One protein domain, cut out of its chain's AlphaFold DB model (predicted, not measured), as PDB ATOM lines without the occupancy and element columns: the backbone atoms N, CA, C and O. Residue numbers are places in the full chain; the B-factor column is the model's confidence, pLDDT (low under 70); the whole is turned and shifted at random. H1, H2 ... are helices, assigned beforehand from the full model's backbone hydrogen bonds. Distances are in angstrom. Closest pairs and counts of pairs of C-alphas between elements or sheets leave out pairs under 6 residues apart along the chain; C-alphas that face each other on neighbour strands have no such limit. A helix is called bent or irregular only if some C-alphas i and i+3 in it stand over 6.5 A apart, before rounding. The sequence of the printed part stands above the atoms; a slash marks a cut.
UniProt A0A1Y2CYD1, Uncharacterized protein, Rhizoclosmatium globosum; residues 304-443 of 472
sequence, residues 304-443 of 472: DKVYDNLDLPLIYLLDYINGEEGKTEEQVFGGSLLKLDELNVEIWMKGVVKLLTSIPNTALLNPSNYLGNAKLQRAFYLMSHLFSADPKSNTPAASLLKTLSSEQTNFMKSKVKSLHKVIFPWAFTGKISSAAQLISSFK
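AT A GLANCE: This is residues 304 to 443 of the 472 residues of an uncharacterized protein of Rhizoclosmatium globosum (UniProt A0A1Y2CYD1). The longest helix, H3, runs through the middle of a cluster of crossed helices: H1 and H5 pack on two sides of it, H2 bridges from H1 to H5, and the short H4 packs near the last residues of H3. At one end of the longest axis the small helices H6 and H7 sit loosely near the last residues of H5; at the other lies the long link of residues 322 to 344, with no named element. The printed part has 140 residues with seven named helices, H1 to H7 in order along the chain, and no named strand; the class is all helix. It is compact, with a radius of gyration of the C-alphas of 15.1 A, and rounded, with spans of 44, 36 and 34 A.

HOW THE PARTS SIT: H3, residues 370 to 388, touches H1, residues 305 to 321, and their closest C-alphas, of Asp 311 and Lys 375, are 5.9 A apart. These two run the same way at a steep tilt of 37 degrees, only just past shallow. H3 touches H5, residues 406 to 423, closest at Phe 380 and Val 416, 6.5 A between C-alphas, opposite ways at a steep tilt of 50 degrees. H1 and H5 are apart. H2, residues 345 to 358, touches H1 opposite ways at a steep tilt of 51 degrees, with the closest C-alphas, of Pro 313 and Trp 348, 5.9 A apart. Its residues 353 to 356 touch residues 408 to 415 of H5, closest at the C-alphas of Val 353 and Gln 408, 7.2 A. H4, residues 396 to 402, touches H3 at residues 385 to 386 alone, about perpendicular at 85 degrees; the closest C-alphas, of Leu 386 and Ala 397, are 5.0 A apart. H6, residues 425 to 428, and H7, residues 435 to 441, touch no helix but are near H5; the closest C-alphas of H5 and H7, of His 420 and Ala 435, are 6.4 A apart. In H2, H3, H4 and H7 every O i to N i+4 pair is within hydrogen-bond range; in H1 8 of 13 are, in H5 9 of 14, and H6 is too short for such a pair.

IN THESE COORDINATES: H3 is 26.9 A long, from C-alpha 370 at (-2.091, 42.690, 50.742) to C-alpha 388. H1 is 25.8 A, from C-alpha 305 at (-10.032, 50.619, 45.041); it has a kink of 35 degrees near residue 312 and is irregular, with C-alphas 306 and 309 7.2 A apart. H5 is 25.0 A, with a kink of 47 degrees near residue 417, and is only just irregular, with C-alphas 417 and 420 6.7 A apart. H2 is 20.1 A, H4 10.2 A, H6 5.8 A and H7 9.6 A, ending at C-alpha 441 at (8.232, 21.629, 42.814).

THE WHOLE: The two C-alphas farthest apart, of Asp 341 and Lys 431, are 45.9 A apart. The printed part has no cut. The links H1 to H2, 23 residues, and H2 to H3, 11 residues, are long. The mean pLDDT of the printed part is 76.6; 50 residues are under 70, among them residues 328 to 343, 362 to 371 and 424 to 443.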
ATOM      1  N   ASP A 304      -6.456  49.382  41.968       69.00
ATOM      2  CA  ASP A 304      -7.478  50.407  42.145       69.00
ATOM      3  C   ASP A 304      -8.555  49.947  43.153       69.00
ATOM      4  O   ASP A 304      -9.025  48.805  43.104       69.00
ATOM      5  N   LYS A 305      -8.963  50.849  44.054       75.44
ATOM      6  CA  LYS A 305     -10.032  50.619  45.041       75.44
ATOM      7  C   LYS A 305     -11.368  50.261  44.386       75.44
ATOM      8  O   LYS A 305     -12.207  49.622  45.014       75.44
ATOM      9  N   VAL A 306     -11.562  50.593  43.107       76.25
ATOM     10  CA  VAL A 306     -12.733  50.167  42.318       76.25
ATOM     11  C   VAL A 306     -12.924  48.641  42.281       76.25
ATOM     12  O   VAL A 306     -13.999  48.172  41.916       76.25
ATOM     13  N   TYR A 307     -11.902  47.863  42.656       81.88
ATOM     14  CA  TYR A 307     -11.937  46.401  42.724       81.88
ATOM     15  C   TYR A 307     -12.115  45.842  44.143       81.88
ATOM     16  O   TYR A 307     -12.036  44.627  44.335       81.88
ATOM     17  N   ASP A 308     -12.345  46.679  45.157       79.75
ATOM     18  CA  ASP A 308     -12.531  46.206  46.535       79.75
ATOM     19  C   ASP A 308     -13.782  45.342  46.699       79.75
ATOM     20  O   ASP A 308     -13.769  44.373  47.459       79.75
ATOM     21  N   ASN A 309     -14.807  45.598  45.891       84.44
ATOM     22  CA  ASN A 309     -16.021  44.792  45.830       84.44
ATOM     23  C   ASN A 309     -15.855  43.450  45.093       84.44
ATOM     24  O   ASN A 309     -16.817  42.688  45.050       84.44
ATOM     25  N   LEU A 310     -14.688  43.144  44.506       86.50
ATOM     26  CA  LEU A 310     -14.460  41.879  43.793       86.50
ATOM     27  C   LEU A 310     -14.025  40.726  44.689       86.50
ATOM     28  O   LEU A 310     -13.993  39.594  44.214       86.50
ATOM     29  N   ASP A 311     -13.690  40.970  45.956       83.88
ATOM     30  CA  ASP A 311     -13.135  39.902  46.788       83.88
ATOM     31  C   ASP A 311     -14.155  38.799  47.080       83.88
ATOM     32  O   ASP A 311     -13.880  37.614  46.892       83.88
ATOM     33  N   LEU A 312     -15.365  39.209  47.451       83.44
ATOM     34  CA  LEU A 312     -16.479  38.306  47.696       83.44
ATOM     35  C   LEU A 312     -16.930  37.576  46.404       83.44
ATOM     36  O   LEU A 312     -17.004  36.349  46.422       83.44
ATOM     37  N   PRO A 313     -17.106  38.257  45.252       88.31
ATOM     38  CA  PRO A 313     -17.267  37.604  43.951       88.31
ATOM     39  C   PRO A 313     -16.193  36.569  43.605       88.31
ATOM     40  O   PRO A 313     -16.516  35.492  43.112       88.31
ATOM     41  N   LEU A 314     -14.914  36.873  43.847       87.81
ATOM     42  CA  LEU A 314     -13.813  35.945  43.586       87.81
ATOM     43  C   LEU A 314     -13.915  34.694  44.460       87.81
ATOM     44  O   LEU A 314     -13.706  33.598  43.954       87.81
ATOM     45  N   ILE A 315     -14.254  34.852  45.740       83.75
ATOM     46  CA  ILE A 315     -14.493  33.736  46.664       83.75
ATOM     47  C   ILE A 315     -15.620  32.835  46.148       83.75
ATOM     48  O   ILE A 315     -15.433  31.632  46.004       83.75
ATOM     49  N   TYR A 316     -16.756  33.415  45.779       84.56
ATOM     50  CA  TYR A 316     -17.895  32.636  45.304       84.56
ATOM     51  C   TYR A 316     -17.658  31.958  43.954       84.56
ATOM     52  O   TYR A 316     -18.100  30.832  43.739       84.56
ATOM     53  N   LEU A 317     -16.938  32.611  43.038       87.50
ATOM     54  CA  LEU A 317     -16.530  31.983  41.782       87.50
ATOM     55  C   LEU A 317     -15.612  30.781  42.036       87.50
ATOM     56  O   LEU A 317     -15.714  29.791  41.315       87.50
ATOM     57  N   LEU A 318     -14.746  30.855  43.054       87.06
ATOM     58  CA  LEU A 318     -13.895  29.745  43.487       87.06
ATOM     59  C   LEU A 318     -14.713  28.589  44.077       87.06
ATOM     60  O   LEU A 318     -14.502  27.445  43.682       87.06
ATOM     61  N   ASP A 319     -15.685  28.874  44.944       82.12
ATOM     62  CA  ASP A 319     -16.589  27.844  45.474       82.12
ATOM     63  C   ASP A 319     -17.389  27.170  44.346       82.12
ATOM     64  O   ASP A 319     -17.500  25.942  44.293       82.12
ATOM     65  N   TYR A 320     -17.885  27.958  43.385       85.88
ATOM     66  CA  TYR A 320     -18.620  27.443  42.229       85.88
ATOM     67  C   TYR A 320     -17.773  26.483  41.383       85.88
ATOM     68  O   TYR A 320     -18.231  25.386  41.058       85.88
ATOM     69  N   ILE A 321     -16.523  26.841  41.048       86.62
ATOM     70  CA  ILE A 321     -15.666  25.954  40.236       86.62
ATOM     71  C   ILE A 321     -15.276  24.662  40.950       86.62
ATOM     72  O   ILE A 321     -15.077  23.650  40.278       86.62
ATOM     73  N   ASN A 322     -15.194  24.687  42.279       82.69
ATOM     74  CA  ASN A 322     -14.855  23.520  43.089       82.69
ATOM     75  C   ASN A 322     -16.084  22.658  43.427       82.69
ATOM     76  O   ASN A 322     -15.951  21.611  44.062       82.69
ATOM     77  N   GLY A 323     -17.287  23.070  43.005       81.94
ATOM     78  CA  GLY A 323     -18.534  22.403  43.379       81.94
ATOM     79  C   GLY A 323     -18.774  22.446  44.888       81.94
ATOM     80  O   GLY A 323     -19.285  21.485  45.461       81.94
ATOM     81  N   GLU A 324     -18.326  23.514  45.541       79.44
ATOM     82  CA  GLU A 324     -18.396  23.751  46.987       79.44
ATOM     83  C   GLU A 324     -19.547  24.673  47.388       79.44
ATOM     84  O   GLU A 324     -19.712  24.998  48.560       79.44
ATOM     85  N   GLU A 325     -20.374  25.055  46.422       72.50
ATOM     86  CA  GLU A 325     -21.567  25.852  46.647       72.50
ATOM     87  C   GLU A 325     -22.432  25.297  47.794       72.50
ATOM     88  O   GLU A 325     -22.864  24.141  47.774       72.50
ATOM     89  N   GLY A 326     -22.705  26.146  48.791       67.88
ATOM     90  CA  GLY A 326     -23.600  25.830  49.905       67.88
ATOM     91  C   GLY A 326     -23.090  24.749  50.866       67.88
ATOM     92  O   GLY A 326     -23.865  24.283  51.702       67.88
ATOM     93  N   LYS A 327     -21.821  24.330  50.764       70.69
ATOM     94  CA  LYS A 327     -21.201  23.382  51.702       70.69
ATOM     95  C   LYS A 327     -20.728  24.098  52.977       70.69
ATOM     96  O   LYS A 327     -20.280  25.236  52.934       70.69
ATOM     97  N   THR A 328     -20.818  23.427  54.125       62.88
ATOM     98  CA  THR A 328     -20.421  23.977  55.436       62.88
ATOM     99  C   THR A 328     -18.920  23.792  55.731       62.88
ATOM    100  O   THR A 328     -18.238  22.981  55.104       62.88
ATOM    101  N   GLU A 329     -18.405  24.579  56.688       59.16
ATOM    102  CA  GLU A 329     -17.001  25.016  56.876       59.16
ATOM    103  C   GLU A 329     -15.880  23.955  56.945       59.16
ATOM    104  O   GLU A 329     -14.704  24.317  56.903       59.16
ATOM    105  N   GLU A 330     -16.167  22.656  57.030       58.88
ATOM    106  CA  GLU A 330     -15.107  21.649  57.196       58.88
ATOM    107  C   GLU A 330     -14.449  21.208  55.872       58.88
ATOM    108  O   GLU A 330     -13.360  20.625  55.900       58.88
ATOM    109  N   GLN A 331     -15.062  21.498  54.713       55.66
ATOM    110  CA  GLN A 331     -14.618  20.988  53.402       55.66
ATOM    111  C   GLN A 331     -14.729  21.993  52.238       55.66
ATOM    112  O   GLN A 331     -14.986  21.581  51.108       55.66
ATOM    113  N   VAL A 332     -14.555  23.295  52.487       62.78
ATOM    114  CA  VAL A 332     -14.663  24.325  51.433       62.78
ATOM    115  C   VAL A 332     -13.399  25.170  51.296       62.78
ATOM    116  O   VAL A 332     -12.817  25.616  52.286       62.78
ATOM    117  N   PHE A 333     -12.967  25.380  50.055       61.91
ATOM    118  CA  PHE A 333     -11.805  26.165  49.661       61.91
ATOM    119  C   PHE A 333     -12.078  27.673  49.686       61.91
ATOM    120  O   PHE A 333     -11.181  28.413  50.080       61.91
ATOM    121  N   GLY A 334     -13.265  28.144  49.280       58.62
ATOM    122  CA  GLY A 334     -13.624  29.573  49.275       58.62
ATOM    123  C   GLY A 334     -14.391  30.044  50.516       58.62
ATOM    124  O   GLY A 334     -14.328  31.221  50.864       58.62
ATOM    125  N   GLY A 335     -15.010  29.141  51.281       59.72
ATOM    126  CA  GLY A 335     -15.595  29.471  52.591       59.72
ATOM    127  C   GLY A 335     -17.001  30.065  52.583       59.72
ATOM    128  O   GLY A 335     -17.407  30.605  53.610       59.72
ATOM    129  N   SER A 336     -17.746  30.008  51.478       55.69
ATOM    130  CA  SER A 336     -19.123  30.513  51.457       55.69
ATOM    131  C   SER A 336     -20.118  29.627  52.214       55.69
ATOM    132  O   SER A 336     -20.170  28.417  52.017       55.69
ATOM    133  N   LEU A 337     -20.991  30.278  52.994       54.78
ATOM    134  CA  LEU A 337     -22.191  29.712  53.630       54.78
ATOM    135  C   LEU A 337     -23.499  30.034  52.868       54.78
ATOM    136  O   LEU A 337     -24.585  29.810  53.401       54.78
ATOM    137  N   LEU A 338     -23.435  30.601  51.656       57.91
ATOM    138  CA  LEU A 338     -24.603  31.140  50.940       57.91
ATOM    139  C   LEU A 338     -24.870  30.421  49.603       57.91
ATOM    140  O   LEU A 338     -23.936  30.067  48.884       57.91
ATOM    141  N   LYS A 339     -26.159  30.214  49.290       61.59
ATOM    142  CA  LYS A 339     -26.669  29.622  48.034       61.59
ATOM    143  C   LYS A 339     -26.646  30.637  46.878       61.59
ATOM    144  O   LYS A 339     -26.871  31.820  47.117       61.59
ATOM    145  N   LEU A 340     -26.413  30.171  45.640       59.97
ATOM    146  CA  LEU A 340     -26.239  30.980  44.412       59.97
ATOM    147  C   LEU A 340     -27.490  31.725  43.907       59.97
ATOM    148  O   LEU A 340     -27.449  32.280  42.809       59.97
ATOM    149  N   ASP A 341     -28.596  31.774  44.648       60.28
ATOM    150  CA  ASP A 341     -29.876  32.272  44.115       60.28
ATOM    151  C   ASP A 341     -29.839  33.772  43.714       60.28
ATOM    152  O   ASP A 341     -30.712  34.251  42.995       60.28
ATOM    153  N   GLU A 342     -28.781  34.504  44.089       61.44
ATOM    154  CA  GLU A 342     -28.541  35.920  43.751       61.44
ATOM    155  C   GLU A 342     -27.345  36.150  42.800       61.44
ATOM    156  O   GLU A 342     -26.885  37.279  42.598       61.44
ATOM    157  N   LEU A 343     -26.787  35.086  42.223       68.31
ATOM    158  CA  LEU A 343     -25.425  35.127  41.710       68.31
ATOM    159  C   LEU A 343     -25.352  35.389  40.201       68.31
ATOM    160  O   LEU A 343     -25.468  34.489  39.369       68.31
ATOM    161  N   ASN A 344     -25.090  36.643  39.824       85.44
ATOM    162  CA  ASN A 344     -24.828  36.995  38.429       85.44
ATOM    163  C   ASN A 344     -23.364  36.710  38.059       85.44
ATOM    164  O   ASN A 344     -22.501  37.593  38.023       85.44
ATOM    165  N   VAL A 345     -23.111  35.435  37.775       85.38
ATOM    166  CA  VAL A 345     -21.812  34.884  37.382       85.38
ATOM    167  C   VAL A 345     -21.157  35.670  36.235       85.38
ATOM    168  O   VAL A 345     -19.950  35.922  36.259       85.38
ATOM    169  N   GLU A 346     -21.944  36.110  35.250       87.62
ATOM    170  CA  GLU A 346     -21.449  36.880  34.106       87.62
ATOM    171  C   GLU A 346     -20.902  38.254  34.533       87.62
ATOM    172  O   GLU A 346     -19.813  38.653  34.111       87.62
ATOM    173  N   ILE A 347     -21.623  38.976  35.402       89.56
ATOM    174  CA  ILE A 347     -21.183  40.279  35.929       89.56
ATOM    175  C   ILE A 347     -19.861  40.134  36.685       89.56
ATOM    176  O   ILE A 347     -18.946  40.944  36.509       89.56
ATOM    177  N   TRP A 348     -19.728  39.096  37.503       90.38
ATOM    178  CA  TRP A 348     -18.519  38.889  38.296       90.38
ATOM    179  C   TRP A 348     -17.326  38.495  37.442       90.38
ATOM    180  O   TRP A 348     -16.248  39.063  37.617       90.38
ATOM    181  N   MET A 349     -17.520  37.625  36.449       92.12
ATOM    182  CA  MET A 349     -16.471  37.309  35.481       92.12
ATOM    183  C   MET A 349     -16.023  38.545  34.694       92.12
ATOM    184  O   MET A 349     -14.820  38.743  34.517       92.12
ATOM    185  N   LYS A 350     -16.942  39.440  34.300       91.50
ATOM    186  CA  LYS A 350     -16.578  40.744  33.705       91.50
ATOM    187  C   LYS A 350     -15.751  41.600  34.667       91.50
ATOM    188  O   LYS A 350     -14.787  42.236  34.241       91.50
ATOM    189  N   GLY A 351     -16.083  41.584  35.957       90.00
ATOM    190  CA  GLY A 351     -15.302  42.220  37.018       90.00
ATOM    191  C   GLY A 351     -13.872  41.677  37.117       90.00
ATOM    192  O   GLY A 351     -12.916  42.453  37.094       90.00
ATOM    193  N   VAL A 352     -13.714  40.350  37.130       90.75
ATOM    194  CA  VAL A 352     -12.405  39.673  37.135       90.75
ATOM    195  C   VAL A 352     -11.597  40.024  35.884       90.75
ATOM    196  O   VAL A 352     -10.426  40.386  35.997       90.75
ATOM    197  N   VAL A 353     -12.214  40.000  34.699       92.06
ATOM    198  CA  VAL A 353     -11.564  40.430  33.448       92.06
ATOM    199  C   VAL A 353     -11.079  41.874  33.575       92.06
ATOM    200  O   VAL A 353      -9.909  42.143  33.317       92.06
ATOM    201  N   LYS A 354     -11.934  42.796  34.040       91.19
ATOM    202  CA  LYS A 354     -11.583  44.213  34.209       91.19
ATOM    203  C   LYS A 354     -10.419  44.408  35.188       91.19
ATOM    204  O   LYS A 354      -9.529  45.208  34.901       91.19
ATOM    205  N   LEU A 355     -10.400  43.681  36.310       90.19
ATOM    206  CA  LEU A 355      -9.277  43.672  37.255       90.19
ATOM    207  C   LEU A 355      -7.986  43.244  36.550       90.19
ATOM    208  O   LEU A 355      -6.981  43.948  36.600       90.19
ATOM    209  N   LEU A 356      -8.016  42.121  35.839       88.75
ATOM    210  CA  LEU A 356      -6.845  41.561  35.169       88.75
ATOM    211  C   LEU A 356      -6.320  42.436  34.027       88.75
ATOM    212  O   LEU A 356      -5.106  42.526  33.836       88.75
ATOM    213  N   THR A 357      -7.210  43.094  33.286       87.88
ATOM    214  CA  THR A 357      -6.850  44.053  32.233       87.88
ATOM    215  C   THR A 357      -6.193  45.305  32.799       87.88
ATOM    216  O   THR A 357      -5.276  45.833  32.174       87.88
ATOM    217  N   SER A 358      -6.592  45.745  33.995       85.69
ATOM    218  CA  SER A 358      -6.004  46.932  34.630       85.69
ATOM    219  C   SER A 358      -4.552  46.749  35.066       85.69
ATOM    220  O   SER A 358      -3.837  47.730  35.244       85.69
ATOM    221  N   ILE A 359      -4.099  45.504  35.224       82.12
ATOM    222  CA  ILE A 359      -2.767  45.201  35.742       82.12
ATOM    223  C   ILE A 359      -1.787  45.118  34.579       82.12
ATOM    224  O   ILE A 359      -1.967  44.278  33.702       82.12
ATOM    225  N   PRO A 360      -0.697  45.893  34.542       80.44
ATOM    226  CA  PRO A 360       0.347  45.717  33.537       80.44
ATOM    227  C   PRO A 360       1.024  44.340  33.645       80.44
ATOM    228  O   PRO A 360       1.265  43.842  34.740       80.44
ATOM    229  N   ASN A 361       1.414  43.722  32.522       71.69
ATOM    230  CA  ASN A 361       2.176  42.448  32.524       71.69
ATOM    231  C   ASN A 361       3.524  42.551  33.249       71.69
ATOM    232  O   ASN A 361       4.142  41.553  33.608       71.69
ATOM    233  N   THR A 362       4.000  43.777  33.398       67.81
ATOM    234  CA  THR A 362       5.268  44.127  34.004       67.81
ATOM    235  C   THR A 362       5.127  44.576  35.451       67.81
ATOM    236  O   THR A 362       6.151  44.878  36.048       67.81
ATOM    237  N   ALA A 363       3.915  44.666  35.995       68.00
ATOM    238  CA  ALA A 363       3.688  45.167  37.342       68.00
ATOM    239  C   ALA A 363       4.388  44.302  38.399       68.00
ATOM    240  O   ALA A 363       4.395  43.077  38.308       68.00
ATOM    241  N   LEU A 364       4.938  44.950  39.420       59.94
ATOM    242  CA  LEU A 364       5.251  44.324  40.701       59.94
ATOM    243  C   LEU A 364       4.188  44.805  41.676       59.94
ATOM    244  O   LEU A 364       3.912  45.999  41.711       59.94
ATOM    245  N   LEU A 365       3.540  43.920  42.423       64.31
ATOM    246  CA  LEU A 365       2.547  44.357  43.402       64.31
ATOM    247  C   LEU A 365       3.243  44.851  44.657       64.31
ATOM    248  O   LEU A 365       4.228  44.265  45.105       64.31
ATOM    249  N   ASN A 366       2.707  45.930  45.214       56.75
ATOM    250  CA  ASN A 366       3.222  46.486  46.452       56.75
ATOM    251  C   ASN A 366       3.098  45.435  47.574       56.75
ATOM    252  O   ASN A 366       2.012  44.862  47.711       56.75
ATOM    253  N   PRO A 367       4.144  45.179  48.385       53.88
ATOM    254  CA  PRO A 367       4.026  44.344  49.578       53.88
ATOM    255  C   PRO A 367       2.875  44.773  50.502       53.88
ATOM    256  O   PRO A 367       2.193  43.916  51.060       53.88
ATOM    257  N   SER A 368       2.587  46.079  50.587       50.31
ATOM    258  CA  SER A 368       1.475  46.632  51.371       50.31
ATOM    259  C   SER A 368       0.105  46.498  50.700       50.31
ATOM    260  O   SER A 368      -0.925  46.653  51.351       50.31
ATOM    261  N   ASN A 369       0.044  46.135  49.414       66.56
ATOM    262  CA  ASN A 369      -1.208  45.847  48.718       66.56
ATOM    263  C   ASN A 369      -1.672  44.412  49.019       66.56
ATOM    264  O   ASN A 369      -1.941  43.630  48.109       66.56
ATOM    265  N   TYR A 370      -1.732  44.040  50.301       61.91
ATOM    266  CA  TYR A 370      -2.091  42.690  50.742       61.91
ATOM    267  C   TYR A 370      -3.451  42.256  50.187       61.91
ATOM    268  O   TYR A 370      -3.580  41.173  49.617       61.91
ATOM    269  N   LEU A 371      -4.449  43.139  50.272       64.19
ATOM    270  CA  LEU A 371      -5.786  42.881  49.739       64.19
ATOM    271  C   LEU A 371      -5.771  42.719  48.216       64.19
ATOM    272  O   LEU A 371      -6.468  41.860  47.682       64.19
ATOM    273  N   GLY A 372      -4.965  43.502  47.499       74.94
ATOM    274  CA  GLY A 372      -4.806  43.329  46.060       74.94
ATOM    275  C   GLY A 372      -4.049  42.056  45.681       74.94
ATOM    276  O   GLY A 372      -4.436  41.378  44.730       74.94
ATOM    277  N   ASN A 373      -3.023  41.683  46.449       74.19
ATOM    278  CA  ASN A 373      -2.303  40.418  46.305       74.19
ATOM    279  C   ASN A 373      -3.249  39.229  46.503       74.19
ATOM    280  O   ASN A 373      -3.255  38.324  45.673       74.19
ATOM    281  N   ALA A 374      -4.089  39.258  47.541       75.50
ATOM    282  CA  ALA A 374      -5.076  38.215  47.807       75.50
ATOM    283  C   ALA A 374      -6.104  38.097  46.667       75.50
ATOM    284  O   ALA A 374      -6.310  37.003  46.138       75.50
ATOM    285  N   LYS A 375      -6.674  39.223  46.205       85.06
ATOM    286  CA  LYS A 375      -7.568  39.263  45.031       85.06
ATOM    287  C   LYS A 375      -6.893  38.669  43.798       85.06
ATOM    288  O   LYS A 375      -7.496  37.878  43.077       85.06
ATOM    289  N   LEU A 376      -5.622  38.998  43.563       84.44
ATOM    290  CA  LEU A 376      -4.909  38.485  42.399       84.44
ATOM    291  C   LEU A 376      -4.531  37.021  42.492       84.44
ATOM    292  O   LEU A 376      -4.606  36.327  41.484       84.44
ATOM    293  N   GLN A 377      -4.183  36.538  43.679       82.81
ATOM    294  CA  GLN A 377      -3.978  35.117  43.933       82.81
ATOM    295  C   GLN A 377      -5.260  34.325  43.669       82.81
ATOM    296  O   GLN A 377      -5.215  33.324  42.954       82.81
ATOM    297  N   ARG A 378      -6.409  34.809  44.159       85.56
ATOM    298  CA  ARG A 378      -7.727  34.210  43.893       85.56
ATOM    299  C   ARG A 378      -8.068  34.232  42.405       85.56
ATOM    300  O   ARG A 378      -8.400  33.191  41.846       85.56
ATOM    301  N   ALA A 379      -7.907  35.378  41.740       88.31
ATOM    302  CA  ALA A 379      -8.140  35.508  40.302       88.31
ATOM    303  C   ALA A 379      -7.215  34.591  39.483       88.31
ATOM    304  O   ALA A 379      -7.649  33.966  38.517       88.31
ATOM    305  N   PHE A 380      -5.946  34.472  39.875       88.00
ATOM    306  CA  PHE A 380      -4.993  33.565  39.244       88.00
ATOM    307  C   PHE A 380      -5.411  32.106  39.399       88.00
ATOM    308  O   PHE A 380      -5.443  31.388  38.404       88.00
ATOM    309  N   TYR A 381      -5.783  31.688  40.610       84.38
ATOM    310  CA  TYR A 381      -6.244  30.327  40.870       84.38
ATOM    311  C   TYR A 381      -7.522  29.997  40.089       84.38
ATOM    312  O   TYR A 381      -7.578  28.959  39.427       84.38
ATOM    313  N   LEU A 382      -8.506  30.906  40.113       89.56
ATOM    314  CA  LEU A 382      -9.746  30.804  39.345       89.56
ATOM    315  C   LEU A 382      -9.436  30.580  37.863       89.56
ATOM    316  O   LEU A 382      -9.907  29.618  37.263       89.56
ATOM    317  N   MET A 383      -8.581  31.420  37.274       90.19
ATOM    318  CA  MET A 383      -8.199  31.280  35.870       90.19
ATOM    319  C   MET A 383      -7.426  29.992  35.577       90.19
ATOM    320  O   MET A 383      -7.632  29.389  34.525       90.19
ATOM    321  N   SER A 384      -6.522  29.570  36.464       85.44
ATOM    322  CA  SER A 384      -5.793  28.312  36.295       85.44
ATOM    323  C   SER A 384      -6.749  27.124  36.229       85.44
ATOM    324  O   SER A 384      -6.613  26.310  35.323       85.44
ATOM    325  N   HIS A 385      -7.756  27.070  37.105       83.88
ATOM    326  CA  HIS A 385      -8.792  26.036  37.052       83.88
ATOM    327  C   HIS A 385      -9.645  26.131  35.787       83.88
ATOM    328  O   HIS A 385      -9.823  25.129  35.094       83.88
ATOM    329  N   LEU A 386     -10.115  27.336  35.448       89.25
ATOM    330  CA  LEU A 386     -10.924  27.566  34.251       89.25
ATOM    331  C   LEU A 386     -10.237  27.044  32.991       89.25
ATOM    332  O   LEU A 386     -10.848  26.320  32.215       89.25
ATOM    333  N   PHE A 387      -8.959  27.366  32.793       89.19
ATOM    334  CA  PHE A 387      -8.243  26.985  31.574       89.19
ATOM    335  C   PHE A 387      -7.638  25.580  31.595       89.19
ATOM    336  O   PHE A 387      -7.084  25.159  30.579       89.19
ATOM    337  N   SER A 388      -7.756  24.856  32.709       85.44
ATOM    338  CA  SER A 388      -7.466  23.422  32.778       85.44
ATOM    339  C   SER A 388      -8.689  22.549  32.480       85.44
ATOM    340  O   SER A 388      -8.515  21.369  32.182       85.44
ATOM    341  N   ALA A 389      -9.905  23.098  32.532       86.50
ATOM    342  CA  ALA A 389     -11.124  22.358  32.224       86.50
ATOM    343  C   ALA A 389     -11.274  22.095  30.715       86.50
ATOM    344  O   ALA A 389     -10.979  22.959  29.887       86.50
ATOM    345  N   ASP A 390     -11.789  20.914  30.357       88.69
ATOM    346  CA  ASP A 390     -12.225  20.636  28.986       88.69
ATOM    347  C   ASP A 390     -13.457  21.505  28.669       88.69
ATOM    348  O   ASP A 390     -14.491  21.338  29.329       88.69
ATOM    349  N   PRO A 391     -13.404  22.402  27.663       86.56
ATOM    350  CA  PRO A 391     -14.535  23.251  27.287       86.56
ATOM    351  C   PRO A 391     -15.793  22.468  26.885       86.56
ATOM    352  O   PRO A 391     -16.890  23.028  26.898       86.56
ATOM    353  N   LYS A 392     -15.640  21.194  26.497       89.69
ATOM    354  CA  LYS A 392     -16.747  20.299  26.132       89.69
ATOM    355  C   LYS A 392     -17.366  19.579  27.331       89.69
ATOM    356  O   LYS A 392     -18.426  18.978  27.183       89.69
ATOM    357  N   SER A 393     -16.727  19.627  28.499       91.00
ATOM    358  CA  SER A 393     -17.257  19.013  29.717       91.00
ATOM    359  C   SER A 393     -18.455  19.794  30.272       91.00
ATOM    360  O   SER A 393     -18.608  20.990  30.031       91.00
ATOM    361  N   ASN A 394     -19.286  19.128  31.075       88.38
ATOM    362  CA  ASN A 394     -20.387  19.758  31.816       88.38
ATOM    363  C   ASN A 394     -19.951  20.224  33.216       88.38
ATOM    364  O   ASN A 394     -20.722  20.168  34.170       88.38
ATOM    365  N   THR A 395     -18.695  20.647  33.366       89.50
ATOM    366  CA  THR A 395     -18.176  21.132  34.652       89.50
ATOM    367  C   THR A 395     -18.585  22.592  34.906       89.50
ATOM    368  O   THR A 395     -18.814  23.347  33.950       89.50
ATOM    369  N   PRO A 396     -18.628  23.047  36.173       88.06
ATOM    370  CA  PRO A 396     -18.836  24.462  36.500       88.06
ATOM    371  C   PRO A 396     -17.819  25.388  35.809       88.06
ATOM    372  O   PRO A 396     -18.175  26.437  35.272       88.06
ATOM    373  N   ALA A 397     -16.558  24.955  35.711       88.25
ATOM    374  CA  ALA A 397     -15.504  25.681  35.004       88.25
ATOM    375  C   ALA A 397     -15.783  25.840  33.494       88.25
ATOM    376  O   ALA A 397     -15.614  26.930  32.944       88.25
ATOM    377  N   ALA A 398     -16.261  24.789  32.818       89.56
ATOM    378  CA  ALA A 398     -16.655  24.872  31.410       89.56
ATOM    379  C   ALA A 398     -17.874  25.788  31.199       89.56
ATOM    380  O   ALA A 398     -17.957  26.484  30.186       89.56
ATOM    381  N   SER A 399     -18.795  25.835  32.165       89.12
ATOM    382  CA  SER A 399     -19.947  26.746  32.140       89.12
ATOM    383  C   SER A 399     -19.515  28.207  32.275       89.12
ATOM    384  O   SER A 399     -19.943  29.045  31.484       89.12
ATOM    385  N   LEU A 400     -18.582  28.505  33.183       89.88
ATOM    386  CA  LEU A 400     -17.970  29.830  33.304       89.88
ATOM    387  C   LEU A 400     -17.234  30.262  32.036       89.88
ATOM    388  O   LEU A 400     -17.373  31.406  31.612       89.88
ATOM    389  N   LEU A 401     -16.483  29.361  31.396       90.94
ATOM    390  CA  LEU A 401     -15.785  29.669  30.144       90.94
ATOM    391  C   LEU A 401     -16.738  30.140  29.037       90.94
ATOM    392  O   LEU A 401     -16.372  31.024  28.268       90.94
ATOM    393  N   LYS A 402     -17.960  29.596  28.975       91.25
ATOM    394  CA  LYS A 402     -18.978  29.994  27.987       91.25
ATOM    395  C   LYS A 402     -19.505  31.417  28.200       91.25
ATOM    396  O   LYS A 402     -20.037  31.997  27.261       91.25
ATOM    397  N   THR A 403     -19.343  31.986  29.398       90.38
ATOM    398  CA  THR A 403     -19.738  33.379  29.697       90.38
ATOM    399  C   THR A 403     -18.759  34.417  29.143       90.38
ATOM    400  O   THR A 403     -19.058  35.609  29.127       90.38
ATOM    401  N   LEU A 404     -17.582  33.979  28.689       92.00
ATOM    402  CA  LEU A 404     -16.524  34.846  28.188       92.00
ATOM    403  C   LEU A 404     -16.549  34.895  26.664       92.00
ATOM    404  O   LEU A 404     -16.705  33.873  25.995       92.00
ATOM    405  N   SER A 405     -16.282  36.070  26.096       94.50
ATOM    406  CA  SER A 405     -16.017  36.159  24.661       94.50
ATOM    407  C   SER A 405     -14.708  35.442  24.299       94.50
ATOM    408  O   SER A 405     -13.812  35.252  25.134       94.50
ATOM    409  N   SER A 406     -14.548  35.076  23.024       93.50
ATOM    410  CA  SER A 406     -13.291  34.507  22.515       93.50
ATOM    411  C   SER A 406     -12.095  35.434  22.766       93.50
ATOM    412  O   SER A 406     -11.006  34.971  23.108       93.50
ATOM    413  N   GLU A 407     -12.301  36.748  22.657       94.38
ATOM    414  CA  GLU A 407     -11.282  37.763  22.939       94.38
ATOM    415  C   GLU A 407     -10.883  37.773  24.422       94.38
ATOM    416  O   GLU A 407      -9.698  37.667  24.739       94.38
ATOM    417  N   GLN A 408     -11.860  37.803  25.337       93.56
ATOM    418  CA  GLN A 408     -11.615  37.756  26.785       93.56
ATOM    419  C   GLN A 408     -10.909  36.462  27.197       93.56
ATOM    420  O   GLN A 408      -9.965  36.484  27.988       93.56
ATOM    421  N   THR A 409     -11.329  35.337  26.618       93.19
ATOM    422  CA  THR A 409     -10.716  34.023  26.830       93.19
ATOM    423  C   THR A 409      -9.242  34.034  26.428       93.19
ATOM    424  O   THR A 409      -8.379  33.615  27.202       93.19
ATOM    425  N   ASN A 410      -8.929  34.545  25.235       92.19
ATOM    426  CA  ASN A 410      -7.557  34.625  24.739       92.19
ATOM    427  C   ASN A 410      -6.700  35.585  25.572       92.19
ATOM    428  O   ASN A 410      -5.567  35.246  25.932       92.19
ATOM    429  N   PHE A 411      -7.254  36.746  25.934       92.12
ATOM    430  CA  PHE A 411      -6.600  37.707  26.813       92.12
ATOM    431  C   PHE A 411      -6.246  37.073  28.160       92.12
ATOM    432  O   PHE A 411      -5.081  37.088  28.556       92.12
ATOM    433  N   MET A 412      -7.212  36.455  28.843       89.69
ATOM    434  CA  MET A 412      -6.986  35.853  30.157       89.69
ATOM    435  C   MET A 412      -6.016  34.668  30.101       89.69
ATOM    436  O   MET A 412      -5.130  34.578  30.950       89.69
ATOM    437  N   LYS A 413      -6.074  33.818  29.066       89.81
ATOM    438  CA  LYS A 413      -5.067  32.760  28.849       89.81
ATOM    439  C   LYS A 413      -3.653  33.326  28.730       89.81
ATOM    440  O   LYS A 413      -2.719  32.794  29.331       89.81
ATOM    441  N   SER A 414      -3.483  34.406  27.966       88.06
ATOM    442  CA  SER A 414      -2.204  35.121  27.873       88.06
ATOM    443  C   SER A 414      -1.813  35.729  29.225       88.06
ATOM    444  O   SER A 414      -0.659  35.644  29.657       88.06
ATOM    445  N   LYS A 415      -2.794  36.270  29.953       87.06
ATOM    446  CA  LYS A 415      -2.576  36.905  31.244       87.06
ATOM    447  C   LYS A 415      -2.085  35.929  32.304       87.06
ATOM    448  O   LYS A 415      -1.089  36.230  32.947       87.06
ATOM    449  N   VAL A 416      -2.670  34.740  32.434       84.69
ATOM    450  CA  VAL A 416      -2.202  33.683  33.360       84.69
ATOM    451  C   VAL A 416      -0.713  33.372  33.166       84.69
ATOM    452  O   VAL A 416       0.030  33.207  34.138       84.69
ATOM    453  N   LYS A 417      -0.236  33.363  31.913       81.50
ATOM    454  CA  LYS A 417       1.180  33.126  31.583       81.50
ATOM    455  C   LYS A 417       2.122  34.237  32.048       81.50
ATOM    456  O   LYS A 417       3.322  34.009  32.084       81.50
ATOM    457  N   SER A 418       1.628  35.424  32.376       81.56
ATOM    458  CA  SER A 418       2.454  36.525  32.896       81.56
ATOM    459  C   SER A 418       2.168  36.829  34.366       81.56
ATOM    460  O   SER A 418       3.076  37.210  35.098       81.56
ATOM    461  N   LEU A 419       0.938  36.591  34.824       79.75
ATOM    462  CA  LEU A 419       0.462  36.974  36.147       79.75
ATOM    463  C   LEU A 419       1.189  36.248  37.284       79.75
ATOM    464  O   LEU A 419       1.388  36.828  38.345       79.75
ATOM    465  N   HIS A 420       1.681  35.028  37.058       74.06
ATOM    466  CA  HIS A 420       2.501  34.328  38.052       74.06
ATOM    467  C   HIS A 420       3.776  35.103  38.428       74.06
ATOM    468  O   HIS A 420       4.207  35.033  39.573       74.06
ATOM    469  N   LYS A 421       4.350  35.884  37.499       68.94
ATOM    470  CA  LYS A 421       5.523  36.737  37.763       68.94
ATOM    471  C   LYS A 421       5.168  37.964  38.597       68.94
ATOM    472  O   LYS A 421       6.024  38.497  39.288       68.94
ATOM    473  N   VAL A 422       3.913  38.399  38.513       69.31
ATOM    474  CA  VAL A 422       3.363  39.526  39.273       69.31
ATOM    475  C   VAL A 422       3.017  39.087  40.701       69.31
ATOM    476  O   VAL A 422       3.293  39.817  41.645       69.31
ATOM    477  N   ILE A 423       2.448  37.886  40.859       70.19
ATOM    478  CA  ILE A 423       1.976  37.348  42.147       70.19
ATOM    479  C   ILE A 423       3.101  36.696  42.956       70.19
ATOM    480  O   ILE A 423       3.145  36.826  44.179       70.19
ATOM    481  N   PHE A 424       4.010  35.987  42.289       68.62
ATOM    482  CA  PHE A 424       5.111  35.268  42.930       68.62
ATOM    483  C   PHE A 424       6.464  35.711  42.357       68.62
ATOM    484  O   PHE A 424       7.228  34.863  41.898       68.62
ATOM    485  N   PRO A 425       6.805  37.014  42.355       64.00
ATOM    486  CA  PRO A 425       8.033  37.501  41.722       64.00
ATOM    487  C   PRO A 425       9.288  36.794  42.257       64.00
ATOM    488  O   PRO A 425      10.207  36.513  41.494       64.00
ATOM    489  N   TRP A 426       9.283  36.413  43.539       56.38
ATOM    490  CA  TRP A 426      10.352  35.667  44.208       56.38
ATOM    491  C   TRP A 426      10.529  34.223  43.714       56.38
ATOM    492  O   TRP A 426      11.624  33.679  43.815       56.38
ATOM    493  N   ALA A 427       9.487  33.588  43.171       55.91
ATOM    494  CA  ALA A 427       9.539  32.196  42.727       55.91
ATOM    495  C   ALA A 427      10.205  32.031  41.350       55.91
ATOM    496  O   ALA A 427      10.609  30.930  40.984       55.91
ATOM    497  N   PHE A 428      10.326  33.122  40.587       54.47
ATOM    498  CA  PHE A 428      10.754  33.116  39.183       54.47
ATOM    499  C   PHE A 428      12.091  33.835  38.949       54.47
ATOM    500  O   PHE A 428      12.441  34.136  37.811       54.47
ATOM    501  N   THR A 429      12.865  34.086  40.009       47.94
ATOM    502  CA  THR A 429      14.240  34.611  39.925       47.94
ATOM    503  C   THR A 429      15.296  33.513  39.706       47.94
ATOM    504  O   THR A 429      16.485  33.814  39.663       47.94
ATOM    505  N   GLY A 430      14.885  32.244  39.550       56.41
ATOM    506  CA  GLY A 430      15.774  31.075  39.468       56.41
ATOM    507  C   GLY A 430      15.334  29.998  38.462       56.41
ATOM    508  O   GLY A 430      14.765  30.298  37.418       56.41
ATOM    509  N   LYS A 431      15.607  28.718  38.767       53.06
ATOM    510  CA  LYS A 431      15.402  27.547  37.873       53.06
ATOM    511  C   LYS A 431      13.937  27.218  37.528       53.06
ATOM    512  O   LYS A 431      13.696  26.324  36.721       53.06
ATOM    513  N   ILE A 432      12.973  27.894  38.147       58.38
ATOM    514  CA  ILE A 432      11.545  27.673  37.921       58.38
ATOM    515  C   ILE A 432      11.087  28.667  36.852       58.38
ATOM    516  O   ILE A 432      11.062  29.869  37.090       58.38
ATOM    517  N   SER A 433      10.746  28.172  35.660       63.03
ATOM    518  CA  SER A 433      10.387  29.001  34.500       63.03
ATOM    519  C   SER A 433       8.881  29.076  34.237       63.03
ATOM    520  O   SER A 433       8.439  29.844  33.380       63.03
ATOM    521  N   SER A 434       8.073  28.299  34.966       60.47
ATOM    522  CA  SER A 434       6.617  28.258  34.792       60.47
ATOM    523  C   SER A 434       5.867  27.956  36.089       60.47
ATOM    524  O   SER A 434       6.391  27.306  36.992       60.47
ATOM    525  N   ALA A 435       4.606  28.389  36.166       54.91
ATOM    526  CA  ALA A 435       3.724  28.066  37.286       54.91
ATOM    527  C   ALA A 435       3.514  26.550  37.447       54.91
ATOM    528  O   ALA A 435       3.436  26.067  38.569       54.91
ATOM    529  N   ALA A 436       3.494  25.789  36.347       60.84
ATOM    530  CA  ALA A 436       3.425  24.330  36.396       60.84
ATOM    531  C   ALA A 436       4.662  23.727  37.079       60.84
ATOM    532  O   ALA A 436       4.519  22.870  37.939       60.84
ATOM    533  N   GLN A 437       5.867  24.217  36.766       61.78
ATOM    534  CA  GLN A 437       7.085  23.808  37.471       61.78
ATOM    535  C   GLN A 437       7.083  24.237  38.939       61.78
ATOM    536  O   GLN A 437       7.500  23.451  39.781       61.78
ATOM    537  N   LEU A 438       6.592  25.441  39.255       59.47
ATOM    538  CA  LEU A 438       6.451  25.905  40.636       59.47
ATOM    539  C   LEU A 438       5.530  24.968  41.428       59.47
ATOM    540  O   LEU A 438       5.924  24.438  42.460       59.47
ATOM    541  N   ILE A 439       4.339  24.690  40.895       57.56
ATOM    542  CA  ILE A 439       3.352  23.791  41.501       57.56
ATOM    543  C   ILE A 439       3.911  22.369  41.633       57.56
ATOM    544  O   ILE A 439       3.760  21.748  42.682       57.56
ATOM    545  N   SER A 440       4.595  21.857  40.608       58.59
ATOM    546  CA  SER A 440       5.228  20.536  40.649       58.59
ATOM    547  C   SER A 440       6.412  20.469  41.616       58.59
ATOM    548  O   SER A 440       6.622  19.423  42.221       58.59
ATOM    549  N   SER A 441       7.143  21.570  41.827       56.81
ATOM    550  CA  SER A 441       8.232  21.629  42.814       56.81
ATOM    551  C   SER A 441       7.738  21.488  44.255       56.81
ATOM    552  O   SER A 441       8.494  21.058  45.120       56.81
ATOM    553  N   PHE A 442       6.456  21.776  44.506       48.41
ATOM    554  CA  PHE A 442       5.813  21.505  45.794       48.41
ATOM    555  C   PHE A 442       5.340  20.054  45.942       48.41
ATOM    556  O   PHE A 442       5.031  19.638  47.052       48.41
ATOM    557  N   LYS A 443       5.272  19.287  44.844       48.75
ATOM    558  CA  LYS A 443       4.786  17.898  44.827       48.75
ATOM    559  C   LYS A 443       5.900  16.847  44.914       48.75
ATOM    560  O   LYS A 443       5.583  15.679  45.109       48.75
TER     561      LYS A 443